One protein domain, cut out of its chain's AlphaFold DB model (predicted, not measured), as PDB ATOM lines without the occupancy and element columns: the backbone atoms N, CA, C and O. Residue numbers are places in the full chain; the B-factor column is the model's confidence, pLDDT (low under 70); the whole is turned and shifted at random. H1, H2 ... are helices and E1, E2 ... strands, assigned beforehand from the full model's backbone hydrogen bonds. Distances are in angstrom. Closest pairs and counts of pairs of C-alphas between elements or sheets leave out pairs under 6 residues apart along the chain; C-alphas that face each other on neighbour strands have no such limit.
ATOM      1  N   SER A 164     124.364 229.507 219.473       91.81
ATOM      2  CA  SER A 164     123.260 230.398 219.846       91.81
ATOM      3  C   SER A 164     122.542 231.017 218.635       91.81
ATOM      4  O   SER A 164     123.131 231.258 217.581       91.81
ATOM      5  N   ASP A 165     121.265 231.364 218.823       91.19
ATOM      6  CA  ASP A 165     120.474 232.124 217.842       91.19
ATOM      7  C   ASP A 165     120.743 233.641 217.877       91.19
ATOM      8  O   ASP A 165     120.009 234.406 217.251       91.19
ATOM      9  N   PHE A 166     121.732 234.113 218.644       93.12
ATOM     10  CA  PHE A 166     121.959 235.544 218.875       93.12
ATOM     11  C   PHE A 166     122.157 236.316 217.564       93.12
ATOM     12  O   PHE A 166     121.460 237.296 217.306       93.12
ATOM     13  N   ILE A 167     123.047 235.825 216.697       94.81
ATOM     14  CA  ILE A 167     123.395 236.492 215.435       94.81
ATOM     15  C   ILE A 167     122.236 236.458 214.416       94.81
ATOM     16  O   ILE A 167     121.877 237.530 213.928       94.81
ATOM     17  N   PRO A 168     121.572 235.313 214.138       93.50
ATOM     18  CA  PRO A 168     120.367 235.292 213.300       93.50
ATOM     19  C   PRO A 168     119.242 236.217 213.796       93.50
ATOM     20  O   PRO A 168     118.629 236.919 212.993       93.50
ATOM     21  N   LYS A 169     118.994 236.277 215.116       93.69
ATOM     22  CA  LYS A 169     117.968 237.155 215.712       93.69
ATOM     23  C   LYS A 169     118.324 238.639 215.600       93.69
ATOM     24  O   LYS A 169     117.424 239.454 215.410       93.69
ATOM     25  N   ILE A 170     119.607 238.996 215.699       94.06
ATOM     26  CA  ILE A 170     120.081 240.368 215.458       94.06
ATOM     27  C   ILE A 170     119.917 240.740 213.988       94.06
ATOM     28  O   ILE A 170     119.322 241.776 213.709       94.06
ATOM     29  N   TYR A 171     120.365 239.888 213.062       94.00
ATOM     30  CA  TYR A 171     120.213 240.125 211.625       94.00
ATOM     31  C   TYR A 171     118.743 240.357 211.242       94.00
ATOM     32  O   TYR A 171     118.424 241.366 210.619       94.00
ATOM     33  N   TYR A 172     117.835 239.494 211.711       93.00
ATOM     34  CA  TYR A 172     116.397 239.649 211.480       93.00
ATOM     35  C   TYR A 172     115.821 240.937 212.089       93.00
ATOM     36  O   TYR A 172     115.033 241.632 211.454       93.00
ATOM     37  N   ARG A 173     116.243 241.305 213.307       94.69
ATOM     38  CA  ARG A 173     115.829 242.571 213.934       94.69
ATOM     39  C   ARG A 173     116.328 243.786 213.150       94.69
ATOM     40  O   ARG A 173     115.619 244.782 213.084       94.69
ATOM     41  N   MET A 174     117.530 243.722 212.579       93.19
ATOM     42  CA  MET A 174     118.093 244.814 211.781       93.19
ATOM     43  C   MET A 174     117.369 244.994 210.441       93.19
ATOM     44  O   MET A 174     117.293 246.121 209.964       93.19
ATOM     45  N   THR A 175     116.830 243.925 209.847       90.38
ATOM     46  CA  THR A 175     116.103 243.998 208.569       90.38
ATOM     47  C   THR A 175     114.614 244.308 208.740       90.38
ATOM     48  O   THR A 175     114.089 245.138 208.006       90.38
ATOM     49  N   GLN A 176     113.937 243.685 209.712       89.00
ATOM     50  CA  GLN A 176     112.479 243.785 209.906       89.00
ATOM     51  C   GLN A 176     112.055 244.682 211.085       89.00
ATOM     52  O   GLN A 176     110.864 244.830 211.364       89.00
ATOM     53  N   GLY A 177     113.003 245.239 211.846       91.12
ATOM     54  CA  GLY A 177     112.767 246.079 213.031       91.12
ATOM     55  C   GLY A 177     112.226 245.336 214.264       91.12
ATOM     56  O   GLY A 177     112.555 245.686 215.398       91.12
ATOM     57  N   THR A 178     111.432 244.280 214.072       93.88
ATOM     58  CA  THR A 178     110.809 243.474 215.133       93.88
ATOM     59  C   THR A 178     111.272 242.011 215.085       93.88
ATOM     60  O   THR A 178     111.950 241.589 214.155       93.88
ATOM     61  N   LEU A 179     110.924 241.217 216.106       93.44
ATOM     62  CA  LEU A 179     111.105 239.752 216.098       93.44
ATOM     63  C   LEU A 179     109.818 238.992 215.726       93.44
ATOM     64  O   LEU A 179     109.802 237.760 215.766       93.44
ATOM     65  N   HIS A 180     108.732 239.696 215.394       93.38
ATOM     66  CA  HIS A 180     107.488 239.042 215.007       93.38
ATOM     67  C   HIS A 180     107.688 238.311 213.675       93.38
ATOM     68  O   HIS A 180     108.290 238.860 212.765       93.38
ATOM     69  N   GLY A 181     107.223 237.065 213.566       90.38
ATOM     70  CA  GLY A 181     107.418 236.245 212.362       90.38
ATOM     71  C   GLY A 181     108.764 235.513 212.254       90.38
ATOM     72  O   GLY A 181     108.835 234.571 211.471       90.38
ATOM     73  N   TYR A 182     109.775 235.828 213.084       92.00
ATOM     74  CA  TYR A 182     111.133 235.244 213.016       92.00
ATOM     75  C   TYR A 182     111.151 233.724 212.776       92.00
ATOM     76  O   TYR A 182     111.832 233.253 211.873       92.00
ATOM     77  N   VAL A 183     110.363 232.955 213.540       92.50
ATOM     78  CA  VAL A 183     110.336 231.485 213.434       92.50
ATOM     79  C   VAL A 183     109.814 231.007 212.073       92.50
ATOM     80  O   VAL A 183     110.344 230.039 211.540       92.50
ATOM     81  N   ASN A 184     108.813 231.678 211.490       89.62
ATOM     82  CA  ASN A 184     108.295 231.325 210.162       89.62
ATOM     83  C   ASN A 184     109.326 231.599 209.059       89.62
ATOM     84  O   ASN A 184     109.412 230.814 208.122       89.62
ATOM     85  N   GLU A 185     110.117 232.663 209.203       85.94
ATOM     86  CA  GLU A 185     111.156 233.079 208.249       85.94
ATOM     87  C   GLU A 185     112.428 232.219 208.339       85.94
ATOM     88  O   GLU A 185     113.083 231.949 207.337       85.94
ATOM     89  N   THR A 186     112.783 231.733 209.534       90.31
ATOM     90  CA  THR A 186     113.938 230.830 209.723       90.31
ATOM     91  C   THR A 186     113.690 229.376 209.325       90.31
ATOM     92  O   THR A 186     114.625 228.576 209.336       90.31
ATOM     93  N   LEU A 187     112.443 229.004 209.029       91.38
ATOM     94  CA  LEU A 187     112.057 227.636 208.703       91.38
ATOM     95  C   LEU A 187     111.913 227.458 207.189       91.38
ATOM     96  O   LEU A 187     110.920 227.881 206.598       91.38
ATOM     97  N   SER A 188     112.867 226.765 206.570       90.50
ATOM     98  CA  SER A 188     112.756 226.370 205.163       90.50
ATOM     99  C   SER A 188     111.720 225.260 204.959       90.50
ATOM    100  O   SER A 188     111.466 224.427 205.835       90.50
ATOM    101  N   TYR A 189     111.099 225.268 203.781       88.94
ATOM    102  CA  TYR A 189     110.093 224.290 203.374       88.94
ATOM    103  C   TYR A 189     110.748 223.110 202.664       88.94
ATOM    104  O   TYR A 189     111.704 223.270 201.904       88.94
ATOM    105  N   PHE A 190     110.187 221.928 202.877       88.75
ATOM    106  CA  PHE A 190     110.603 220.690 202.240       88.75
ATOM    107  C   PHE A 190     109.392 219.968 201.661       88.75
ATOM    108  O   PHE A 190     108.386 219.794 202.349       88.75
ATOM    109  N   ASP A 191     109.493 219.550 200.403       87.62
ATOM    110  CA  ASP A 191     108.468 218.764 199.723       87.62
ATOM    111  C   ASP A 191     108.624 217.282 200.092       87.62
ATOM    112  O   ASP A 191     109.577 216.616 199.679       87.62
ATOM    113  N   SER A 192     107.677 216.769 200.879       85.62
ATOM    114  CA  SER A 192     107.643 215.373 201.323       85.62
ATOM    115  C   SER A 192     106.839 214.459 200.394       85.62
ATOM    116  O   SER A 192     106.807 213.255 200.633       85.62
ATOM    117  N   SER A 193     106.240 214.974 199.311       79.50
ATOM    118  CA  SER A 193     105.413 214.175 198.387       79.50
ATOM    119  C   SER A 193     106.165 213.035 197.688       79.50
ATOM    120  O   SER A 193     105.551 212.051 197.284       79.50
ATOM    121  N   LYS A 194     107.495 213.149 197.565       75.94
ATOM    122  CA  LYS A 194     108.381 212.150 196.939       75.94
ATOM    123  C   LYS A 194     108.967 211.130 197.927       75.94
ATOM    124  O   LYS A 194     109.762 210.287 197.519       75.94
ATOM    125  N   LEU A 195     108.634 211.220 199.217       76.81
ATOM    126  CA  LEU A 195     109.124 210.301 200.246       76.81
ATOM    127  C   LEU A 195     108.058 209.269 200.600       76.81
ATOM    128  O   LEU A 195     107.188 209.497 201.440       76.81
ATOM    129  N   GLU A 196     108.176 208.098 199.984       68.38
ATOM    130  CA  GLU A 196     107.393 206.918 200.339       68.38
ATOM    131  C   GLU A 196     107.875 206.352 201.684       68.38
ATOM    132  O   GLU A 196     108.742 205.482 201.770       68.38
ATOM    133  N   PHE A 197     107.316 206.872 202.774       69.38
ATOM    134  CA  PHE A 197     107.529 206.319 204.105       69.38
ATOM    135  C   PHE A 197     106.664 205.066 204.305       69.38
ATOM    136  O   PHE A 197     105.554 205.156 204.827       69.38
ATOM    137  N   GLU A 198     107.194 203.879 203.984       63.81
ATOM    138  CA  GLU A 198     106.503 202.580 204.163       63.81
ATOM    139  C   GLU A 198     105.913 202.349 205.575       63.81
ATOM    140  O   GLU A 198     105.074 201.467 205.761       63.81
ATOM    141  N   LYS A 199     106.378 203.091 206.595       61.66
ATOM    142  CA  LYS A 199     105.972 202.953 208.007       61.66
ATOM    143  C   LYS A 199     105.836 204.282 208.770       61.66
ATOM    144  O   LYS A 199     106.053 204.307 209.982       61.66
ATOM    145  N   SER A 200     105.492 205.399 208.121       63.16
ATOM    146  CA  SER A 200     105.153 206.615 208.882       63.16
ATOM    147  C   SER A 200     103.784 206.467 209.550       63.16
ATOM    148  O   SER A 200     102.761 206.493 208.874       63.16
ATOM    149  N   GLY A 201     103.743 206.410 210.884       68.31
ATOM    150  CA  GLY A 201     102.504 206.510 211.676       68.31
ATOM    151  C   GLY A 201     101.877 207.914 211.695       68.31
ATOM    152  O   GLY A 201     101.176 208.260 212.641       68.31
ATOM    153  N   TYR A 202     102.171 208.733 210.684       66.88
ATOM    154  CA  TYR A 202     101.752 210.124 210.543       66.88
ATOM    155  C   TYR A 202     100.809 210.254 209.337       66.88
ATOM    156  O   TYR A 202     100.976 209.515 208.364       66.88
ATOM    157  N   PRO A 203      99.828 211.174 209.368       69.75
ATOM    158  CA  PRO A 203      98.970 211.435 208.215       69.75
ATOM    159  C   PRO A 203      99.795 211.909 207.009       69.75
ATOM    160  O   PRO A 203     100.837 212.545 207.167       69.75
ATOM    161  N   THR A 204      99.312 211.621 205.799       72.94
ATOM    162  CA  THR A 204      99.969 211.999 204.539       72.94
ATOM    163  C   THR A 204     100.038 213.519 204.400       72.94
ATOM    164  O   THR A 204      99.060 214.160 204.010       72.94
ATOM    165  N   GLN A 205     101.190 214.101 204.732       73.56
ATOM    166  CA  GLN A 205     101.428 215.535 204.655       73.56
ATOM    167  C   GLN A 205     102.395 215.853 203.507       73.56
ATOM    168  O   GLN A 205     103.481 215.284 203.415       73.56
ATOM    169  N   ASN A 206     101.984 216.768 202.624       80.69
ATOM    170  CA  ASN A 206     102.681 217.051 201.361       80.69
ATOM    171  C   ASN A 206     103.956 217.895 201.532       80.69
ATOM    172  O   ASN A 206     104.780 217.948 200.625       80.69
ATOM    173  N   TYR A 207     104.111 218.565 202.676       84.75
ATOM    174  CA  TYR A 207     105.305 219.337 203.003       84.75
ATOM    175  C   TYR A 207     105.596 219.307 204.503       84.75
ATOM    176  O   TYR A 207     104.682 219.233 205.331       84.75
ATOM    177  N   CYS A 208     106.867 219.464 204.859       87.69
ATOM    178  CA  CYS A 208     107.286 219.782 206.220       87.69
ATOM    179  C   CYS A 208     108.172 221.036 206.239       87.69
ATOM    180  O   CYS A 208     108.498 221.614 205.199       87.69
ATOM    181  N   ARG A 209     108.516 221.500 207.443       90.31
ATOM    182  CA  ARG A 209     109.436 222.621 207.663       90.31
ATOM    183  C   ARG A 209     110.598 222.168 208.534       90.31
ATOM    184  O   ARG A 209     110.390 221.389 209.463       90.31
ATOM    185  N   TYR A 210     111.793 222.676 208.257       92.00
ATOM    186  CA  TYR A 210     113.017 222.325 208.974       92.00
ATOM    187  C   TYR A 210     113.913 223.549 209.191       92.00
ATOM    188  O   TYR A 210     113.769 224.585 208.544       92.00
ATOM    189  N   TRP A 211     114.818 223.436 210.163       90.62
ATOM    190  CA  TRP A 211     115.680 224.533 210.596       90.62
ATOM    191  C   TRP A 211     116.934 224.643 209.717       90.62
ATOM    192  O   TRP A 211     118.003 224.145 210.061       90.62
ATOM    193  N   ASP A 212     116.784 225.294 208.567       90.19
ATOM    194  CA  ASP A 212     117.878 225.726 207.690       90.19
ATOM    195  C   ASP A 212     117.400 226.919 206.842       90.19
ATOM    196  O   ASP A 212     116.197 227.071 206.623       90.19
ATOM    197  N   LEU A 213     118.320 227.746 206.334       90.50
ATOM    198  CA  LEU A 213     117.996 228.872 205.445       90.50
ATOM    199  C   LEU A 213     118.238 228.483 203.982       90.50
ATOM    200  O   LEU A 213     119.235 228.867 203.363       90.50
ATOM    201  N   ARG A 214     117.301 227.704 203.442       91.56
ATOM    202  CA  ARG A 214     117.280 227.242 202.047       91.56
ATOM    203  C   ARG A 214     116.067 227.767 201.296       91.56
ATOM    204  O   ARG A 214     115.024 228.036 201.895       91.56
ATOM    205  N   ARG A 215     116.211 227.881 199.977       89.62
ATOM    206  CA  ARG A 215     115.143 228.295 199.063       89.62
ATOM    207  C   ARG A 215     114.038 227.224 199.013       89.62
ATOM    208  O   ARG A 215     114.357 226.032 199.070       89.62
ATOM    209  N   PRO A 216     112.754 227.616 198.919       89.00
ATOM    210  CA  PRO A 216     111.648 226.667 198.844       89.00
ATOM    211  C   PRO A 216     111.649 225.922 197.494       89.00
ATOM    212  O   PRO A 216     112.028 226.500 196.471       89.00
ATOM    213  N   PRO A 217     111.203 224.655 197.449       89.38
ATOM    214  CA  PRO A 217     111.103 223.897 196.206       89.38
ATOM    215  C   PRO A 217     109.911 224.369 195.360       89.38
ATOM    216  O   PRO A 217     108.802 224.542 195.869       89.38
ATOM    217  N   CYS A 218     110.117 224.517 194.047       85.50
ATOM    218  CA  CYS A 218     109.086 224.997 193.113       85.50
ATOM    219  C   CYS A 218     107.844 224.085 193.038       85.50
ATOM    220  O   CYS A 218     106.759 224.535 192.685       85.50
ATOM    221  N   SER A 219     107.952 222.813 193.438       82.88
ATOM    222  CA  SER A 219     106.804 221.900 193.528       82.88
ATOM    223  C   SER A 219     105.714 222.366 194.502       82.88
ATOM    224  O   SER A 219     104.554 221.981 194.333       82.88
ATOM    225  N   LEU A 220     106.047 223.215 195.484       81.88
ATOM    226  CA  LEU A 220     105.080 223.749 196.447       81.88
ATOM    227  C   LEU A 220     104.266 224.941 195.923       81.88
ATOM    228  O   LEU A 220     103.192 225.214 196.460       81.88
ATOM    229  N   GLU A 221     104.700 225.590 194.839       77.12
ATOM    230  CA  GLU A 221     103.956 226.678 194.181       77.12
ATOM    231  C   GLU A 221     102.566 226.205 193.707       77.12
ATOM    232  O   GLU A 221     101.577 226.933 193.796       77.12
ATOM    233  N   LYS A 222     102.454 224.914 193.351       70.81
ATOM    234  CA  LYS A 222     101.202 224.212 193.010       70.81
ATOM    235  C   LYS A 222     100.105 224.312 194.086       70.81
ATOM    236  O   LYS A 222      98.934 224.107 193.771       70.81
ATOM    237  N   TYR A 223     100.454 224.605 195.340       69.50
ATOM    238  CA  TYR A 223      99.510 224.732 196.456       69.50
ATOM    239  C   TYR A 223      99.115 226.193 196.758       69.50
ATOM    240  O   TYR A 223      98.711 226.490 197.880       69.50
ATOM    241  N   ASN A 224      99.224 227.100 195.776       67.88
ATOM    242  CA  ASN A 224      99.008 228.550 195.917       67.88
ATOM    243  C   ASN A 224      99.917 229.204 196.973       67.88
ATOM    244  O   ASN A 224      99.551 230.203 197.594       67.88
ATOM    245  N   PHE A 225     101.104 228.635 197.193       73.06
ATOM    246  CA  PHE A 225     102.070 229.175 198.138       73.06
ATOM    247  C   PHE A 225     102.905 230.258 197.446       73.06
ATOM    248  O   PHE A 225     103.886 229.964 196.767       73.06
ATOM    249  N   THR A 226     102.499 231.520 197.594       65.56
ATOM    250  CA  THR A 226     103.307 232.666 197.164       65.56
ATOM    251  C   THR A 226     104.441 232.880 198.159       65.56
ATOM    252  O   THR A 226     104.194 233.203 199.321       65.56
ATOM    253  N   PHE A 227     105.677 232.681 197.707       69.38
ATOM    254  CA  PHE A 227     106.888 232.962 198.473       69.38
ATOM    255  C   PHE A 227     107.496 234.290 198.008       69.38
ATOM    256  O   PHE A 227     107.649 234.502 196.808       69.38
ATOM    257  N   ASP A 228     107.937 235.136 198.942       69.19
ATOM    258  CA  ASP A 228     108.664 236.384 198.634       69.19
ATOM    259  C   ASP A 228     110.104 236.145 198.116       69.19
ATOM    260  O   ASP A 228     110.858 237.083 197.855       69.19
ATOM    261  N   VAL A 229     110.508 234.878 197.976       77.50
ATOM    262  CA  VAL A 229     111.858 234.424 197.615       77.50
ATOM    263  C   VAL A 229     111.755 233.449 196.434       77.50
ATOM    264  O   VAL A 229     110.912 232.548 196.485       77.50
ATOM    265  N   PRO A 230     112.603 233.563 195.389       82.69
ATOM    266  CA  PRO A 230     112.561 232.662 194.239       82.69
ATOM    267  C   PRO A 230     112.768 231.196 194.640       82.69
ATOM    268  O   PRO A 230     113.681 230.865 195.404       82.69
ATOM    269  N   CYS A 231     111.935 230.318 194.084       84.69
ATOM    270  CA  CYS A 231     112.011 228.881 194.320       84.69
ATOM    271  C   CYS A 231     113.237 228.249 193.632       84.69
ATOM    272  O   CYS A 231     113.767 228.779 192.653       84.69
ATOM    273  N   ALA A 232     113.695 227.104 194.143       85.06
ATOM    274  CA  ALA A 232     114.784 226.329 193.546       85.06
ATOM    275  C   ALA A 232     114.577 224.825 193.768       85.06
ATOM    276  O   ALA A 232     114.349 224.386 194.894       85.06
ATOM    277  N   GLU A 233     114.703 224.009 192.718       80.75
ATOM    278  CA  GLU A 233     114.488 222.553 192.817       80.75
ATOM    279  C   GLU A 233     115.555 221.828 193.658       80.75
ATOM    280  O   GLU A 233     115.266 220.801 194.270       80.75
ATOM    281  N   ASN A 234     116.774 222.376 193.729       84.56
ATOM    282  CA  ASN A 234     117.937 221.746 194.369       84.56
ATOM    283  C   ASN A 234     118.163 222.156 195.840       84.56
ATOM    284  O   ASN A 234     119.240 221.900 196.379       84.56
ATOM    285  N   TYR A 235     117.184 222.793 196.500       88.19
ATOM    286  CA  TYR A 235     117.283 223.237 197.906       88.19
ATOM    287  C   TYR A 235     118.544 224.072 198.211       88.19
ATOM    288  O   TYR A 235     119.230 223.875 199.222       88.19
ATOM    289  N   GLU A 236     118.870 224.995 197.306       89.81
ATOM    290  CA  GLU A 236     120.033 225.875 197.416       89.81
ATOM    291  C   GLU A 236     119.937 226.803 198.636       89.81
ATOM    292  O   GLU A 236     118.847 227.141 199.106       89.81
ATOM    293  N   PHE A 237     121.089 227.230 199.158       90.81
ATOM    294  CA  PHE A 237     121.137 228.178 200.270       90.81
ATOM    295  C   PHE A 237     120.568 229.543 199.861       90.81
ATOM    296  O   PHE A 237     120.843 230.054 198.775       90.81
ATOM    297  N   THR A 238     119.793 230.149 200.755       90.75
ATOM    298  CA  THR A 238     119.286 231.515 200.585       90.75
ATOM    299  C   THR A 238     120.410 232.521 200.837       90.75
ATOM    300  O   THR A 238     121.300 232.276 201.647       90.75
ATOM    301  N   ASP A 239     120.366 233.689 200.205       90.25
ATOM    302  CA  ASP A 239     121.415 234.714 200.313       90.25
ATOM    303  C   ASP A 239     121.619 235.169 201.781       90.25
ATOM    304  O   ASP A 239     122.748 235.342 202.245       90.25
ATOM    305  N   SER A 240     120.532 235.209 202.565       90.19
ATOM    306  CA  SER A 240     120.540 235.394 204.026       90.19
ATOM    307  C   SER A 240     121.417 234.389 204.789       90.19
ATOM    308  O   SER A 240     121.975 234.748 205.822       90.19
ATOM    309  N   TRP A 241     121.577 233.149 204.307       93.12
ATOM    310  CA  TRP A 241     122.454 232.143 204.926       93.12
ATOM    311  C   TRP A 241     123.920 232.588 204.874       93.12
ATOM    312  O   TRP A 241     124.614 232.572 205.893       93.12
ATOM    313  N   TRP A 242     124.373 233.061 203.708       94.94
ATOM    314  CA  TRP A 242     125.735 233.563 203.506       94.94
ATOM    315  C   TRP A 242     125.995 234.842 204.301       94.94
ATOM    316  O   TRP A 242     127.063 234.988 204.894       94.94
ATOM    317  N   ILE A 243     125.006 235.736 204.374       94.31
ATOM    318  CA  ILE A 243     125.087 236.965 205.171       94.31
ATOM    319  C   ILE A 243     125.201 236.636 206.669       94.31
ATOM    320  O   ILE A 243     126.093 237.148 207.347       94.31
ATOM    321  N   ILE A 244     124.370 235.727 207.191       94.38
ATOM    322  CA  ILE A 244     124.451 235.268 208.588       94.38
ATOM    323  C   ILE A 244     125.792 234.574 208.866       94.38
ATOM    324  O   ILE A 244     126.377 234.795 209.927       94.38
ATOM    325  N   LEU A 245     126.315 233.769 207.935       95.50
ATOM    326  CA  LEU A 245     127.639 233.153 208.069       95.50
ATOM    327  C   LEU A 245     128.758 234.207 208.126       95.50
ATOM    328  O   LEU A 245     129.642 234.110 208.978       95.50
ATOM    329  N   ALA A 246     128.701 235.238 207.280       96.50
ATOM    330  CA  ALA A 246     129.651 236.347 207.314       96.50
ATOM    331  C   ALA A 246     129.589 237.104 208.653       96.50
ATOM    332  O   ALA A 246     130.631 237.334 209.268       96.50
ATOM    333  N   PHE A 247     128.388 237.405 209.165       96.19
ATOM    334  CA  PHE A 247     128.220 238.012 210.491       96.19
ATOM    335  C   PHE A 247     128.718 237.113 211.631       96.19
ATOM    336  O   PHE A 247     129.304 237.627 212.581       96.19
ATOM    337  N   ARG A 248     128.551 235.786 211.541       96.94
ATOM    338  CA  ARG A 248     129.112 234.827 212.514       96.94
ATOM    339  C   ARG A 248     130.633 234.901 212.579       96.94
ATOM    340  O   ARG A 248     131.185 235.007 213.669       96.94
ATOM    341  N   LEU A 249     131.302 234.880 211.427       97.00
ATOM    342  CA  LEU A 249     132.764 234.952 211.356       97.00
ATOM    343  C   LEU A 249     133.289 236.330 211.786       97.00
ATOM    344  O   LEU A 249     134.238 236.407 212.563       97.00
ATOM    345  N   ALA A 250     132.637 237.415 211.355       96.75
ATOM    346  CA  ALA A 250     132.982 238.772 211.771       96.75
ATOM    347  C   ALA A 250     132.815 238.975 213.288       96.75
ATOM    348  O   ALA A 250     133.681 239.570 213.923       96.75
ATOM    349  N   PHE A 251     131.742 238.436 213.881       96.88
ATOM    350  CA  PHE A 251     131.529 238.479 215.328       96.88
ATOM    351  C   PHE A 251     132.654 237.778 216.094       96.88
ATOM    352  O   PHE A 251     133.142 238.350 217.061       96.88
ATOM    353  N   VAL A 252     133.088 236.584 215.664       96.94
ATOM    354  CA  VAL A 252     134.184 235.857 216.334       96.94
ATOM    355  C   VAL A 252     135.460 236.702 216.357       96.94
ATOM    356  O   VAL A 252     136.020 236.900 217.430       96.94
ATOM    357  N   LEU A 253     135.857 237.280 215.217       96.69
ATOM    358  CA  LEU A 253     137.058 238.121 215.117       96.69
ATOM    359  C   LEU A 253     136.975 239.387 215.986       96.69
ATOM    360  O   LEU A 253     137.938 239.741 216.663       96.69
ATOM    361  N   VAL A 254     135.827 240.075 215.984       96.94
ATOM    362  CA  VAL A 254     135.624 241.293 216.789       96.94
ATOM    363  C   VAL A 254     135.588 240.968 218.284       96.94
ATOM    364  O   VAL A 254     136.210 241.672 219.078       96.94
ATOM    365  N   PHE A 255     134.899 239.895 218.678       96.25
ATOM    366  CA  PHE A 255     134.828 239.440 220.065       96.25
ATOM    367  C   PHE A 255     136.210 239.036 220.592       96.25
ATOM    368  O   PHE A 255     136.606 239.476 221.671       96.25
ATOM    369  N   GLU A 256     136.960 238.249 219.818       95.88
ATOM    370  CA  GLU A 256     138.317 237.825 220.160       95.88
ATOM    371  C   GLU A 256     139.251 239.032 220.329       95.88
ATOM    372  O   GLU A 256     139.889 239.161 221.373       95.88
ATOM    373  N   LEU A 257     139.258 239.972 219.373       95.81
ATOM    374  CA  LEU A 257     140.059 241.195 219.465       95.81
ATOM    375  C   LEU A 257     139.722 242.018 220.721       95.81
ATOM    376  O   LEU A 257     140.633 242.448 221.431       95.81
ATOM    377  N   ILE A 258     138.434 242.223 221.024       96.94
ATOM    378  CA  ILE A 258     137.996 242.977 222.212       96.94
ATOM    379  C   ILE A 258     138.456 242.283 223.500       96.94
ATOM    380  O   ILE A 258     139.063 242.928 224.355       96.94
ATOM    381  N   VAL A 259     138.210 240.979 223.647       95.44
ATOM    382  CA  VAL A 259     138.543 240.253 224.884       95.44
ATOM    383  C   VAL A 259     140.058 240.127 225.071       95.44
ATOM    384  O   VAL A 259     140.540 240.301 226.191       95.44
ATOM    385  N   LEU A 260     140.830 239.915 224.000       93.75
ATOM    386  CA  LEU A 260     142.296 239.938 224.067       93.75
ATOM    387  C   LEU A 260     142.839 241.335 224.416       93.75
ATOM    388  O   LEU A 260     143.760 241.432 225.225       93.75
ATOM    389  N   THR A 261     142.240 242.413 223.895       95.31
ATOM    390  CA  THR A 261     142.612 243.797 224.260       95.31
ATOM    391  C   THR A 261     142.344 244.072 225.742       95.31
ATOM    392  O   THR A 261     143.198 244.623 226.434       95.31
ATOM    393  N   VAL A 262     141.193 243.636 226.264       95.88
ATOM    394  CA  VAL A 262     140.865 243.743 227.696       95.88
ATOM    395  C   VAL A 262     141.824 242.905 228.550       95.88
ATOM    396  O   VAL A 262     142.296 243.382 229.580       95.88
ATOM    397  N   LYS A 263     142.188 241.691 228.117       93.38
ATOM    398  CA  LYS A 263     143.187 240.859 228.810       93.38
ATOM    399  C   LYS A 263     144.563 241.536 228.859       93.38
ATOM    400  O   LYS A 263     145.185 241.544 229.918       93.38
ATOM    401  N   ALA A 264     145.007 242.139 227.757       93.25
ATOM    402  CA  ALA A 264     146.257 242.896 227.703       93.25
ATOM    403  C   ALA A 264     146.216 244.146 228.603       93.25
ATOM    404  O   ALA A 264     147.183 244.422 229.308       93.25
ATOM    405  N   MET A 265     145.082 244.855 228.655       96.38
ATOM    406  CA  MET A 265     144.874 245.977 229.579       96.38
ATOM    407  C   MET A 265     145.012 245.542 231.046       96.38
ATOM    408  O   MET A 265     145.704 246.209 231.811       96.38
ATOM    409  N   PHE A 266     144.400 244.424 231.451       95.06
ATOM    410  CA  PHE A 266     144.537 243.919 232.822       95.06
ATOM    411  C   PHE A 266     145.972 243.494 233.157       95.06
ATOM    412  O   PHE A 266     146.448 243.821 234.241       95.06
ATOM    413  N   ALA A 267     146.671 242.840 232.224       92.62
ATOM    414  CA  ALA A 267     148.081 242.480 232.383       92.62
ATOM    415  C   ALA A 267     149.011 243.708 232.469       92.62
ATOM    416  O   ALA A 267     150.038 243.649 233.130       92.62
ATOM    417  N   TYR A 268     148.649 244.830 231.840       94.38
ATOM    418  CA  TYR A 268     149.396 246.088 231.948       94.38
ATOM    419  C   TYR A 268     149.126 246.844 233.264       94.38
ATOM    420  O   TYR A 268     150.009 247.518 233.788       94.38
ATOM    421  N   ILE A 269     147.903 246.760 233.801       95.88
ATOM    422  CA  ILE A 269     147.497 247.489 235.018       95.88
ATOM    423  C   ILE A 269     147.979 246.801 236.301       95.88
ATOM    424  O   ILE A 269     148.270 247.484 237.285       95.88
ATOM    425  N   ILE A 270     148.013 245.468 236.326       94.62
ATOM    426  CA  ILE A 270     148.339 244.691 237.526       94.62
ATOM    427  C   ILE A 270     149.823 244.293 237.472       94.62
ATOM    428  O   ILE A 270     150.177 243.469 236.635       94.62
TER     429      ILE A 270
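Overview. This is residues 164 to 270 of the 454 residues of the protein "Anoctamin" of Meloidogyne enterolobii (UniProt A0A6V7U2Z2). Look for a small head built round the hairpin E1 and E2, with loops and short helices about it, from which the long helix H4 reaches away like a handle. Residues 252 to 270 stick out along the handle, residues 197 to 203 stick out from the head as a loop, and H1 packs on H4 near the handle's root. The printed part has 107 residues, in the order H1 H2 E1 E2 H3 H4; the two strands are antiparallel and the class is mostly helix. The whole is extended, a rod spanning 67 by 32 by 25 A, with a radius of gyration of the C-alphas of 20.2 A.

Arrangement. Start at E1, residues 187 to 191, and E2, residues 207 to 211, an antiparallel hairpin at 145 degrees; N 190 and O 208 are within hydrogen-bond range at 2.9 A. Near it find H3, residues 218 to 223: the closest C-alphas of E1 and H3, Asp 191 and Leu 220, are 6.9 A apart. H1, residues 166 to 176, and H2, residues 182 to 185, are close but not clearly touching, with closest C-alphas Tyr 172 and Tyr 182 at 7.0 A. H4, residues 239 to 269, touches H1 with its residues 244 to 248 alone; the closest C-alphas, Pro 168 and Ile 244, are 6.2 A apart. They run opposite ways at a steep tilt of 57 degrees. H3 and H4 are apart. Every O i to N i+4 pair is within hydrogen-bond range in H1 and H4; H3 has 0 of 2, but 2 of 3 O i to N i+3 pairs, and H2 is too short for an O i to N i+4 pair.

Along the chain. Find C-alpha 187 at (112.057, 227.636, 208.703), where E1 begins; E1 is 13.1 A long and E2 13.9 A. From C-alpha 239 at (121.415, 234.714, 200.313), H4 runs 45.3 A to C-alpha 269 at (147.497, 247.489, 235.018). H1 measures 15.4 A, H3 10.1 A and H2 5.2 A.

Size, cuts and confidence. The two C-alphas farthest apart, Glu 198 and Ile 269, are 68.2 A apart. The printed part has no cut; the links E1 to E2 and H3 to H4 are long, with 15 residues each. Look for pLDDT under 70 at residues 196 to 203, 223 to 224 and 226 to 228.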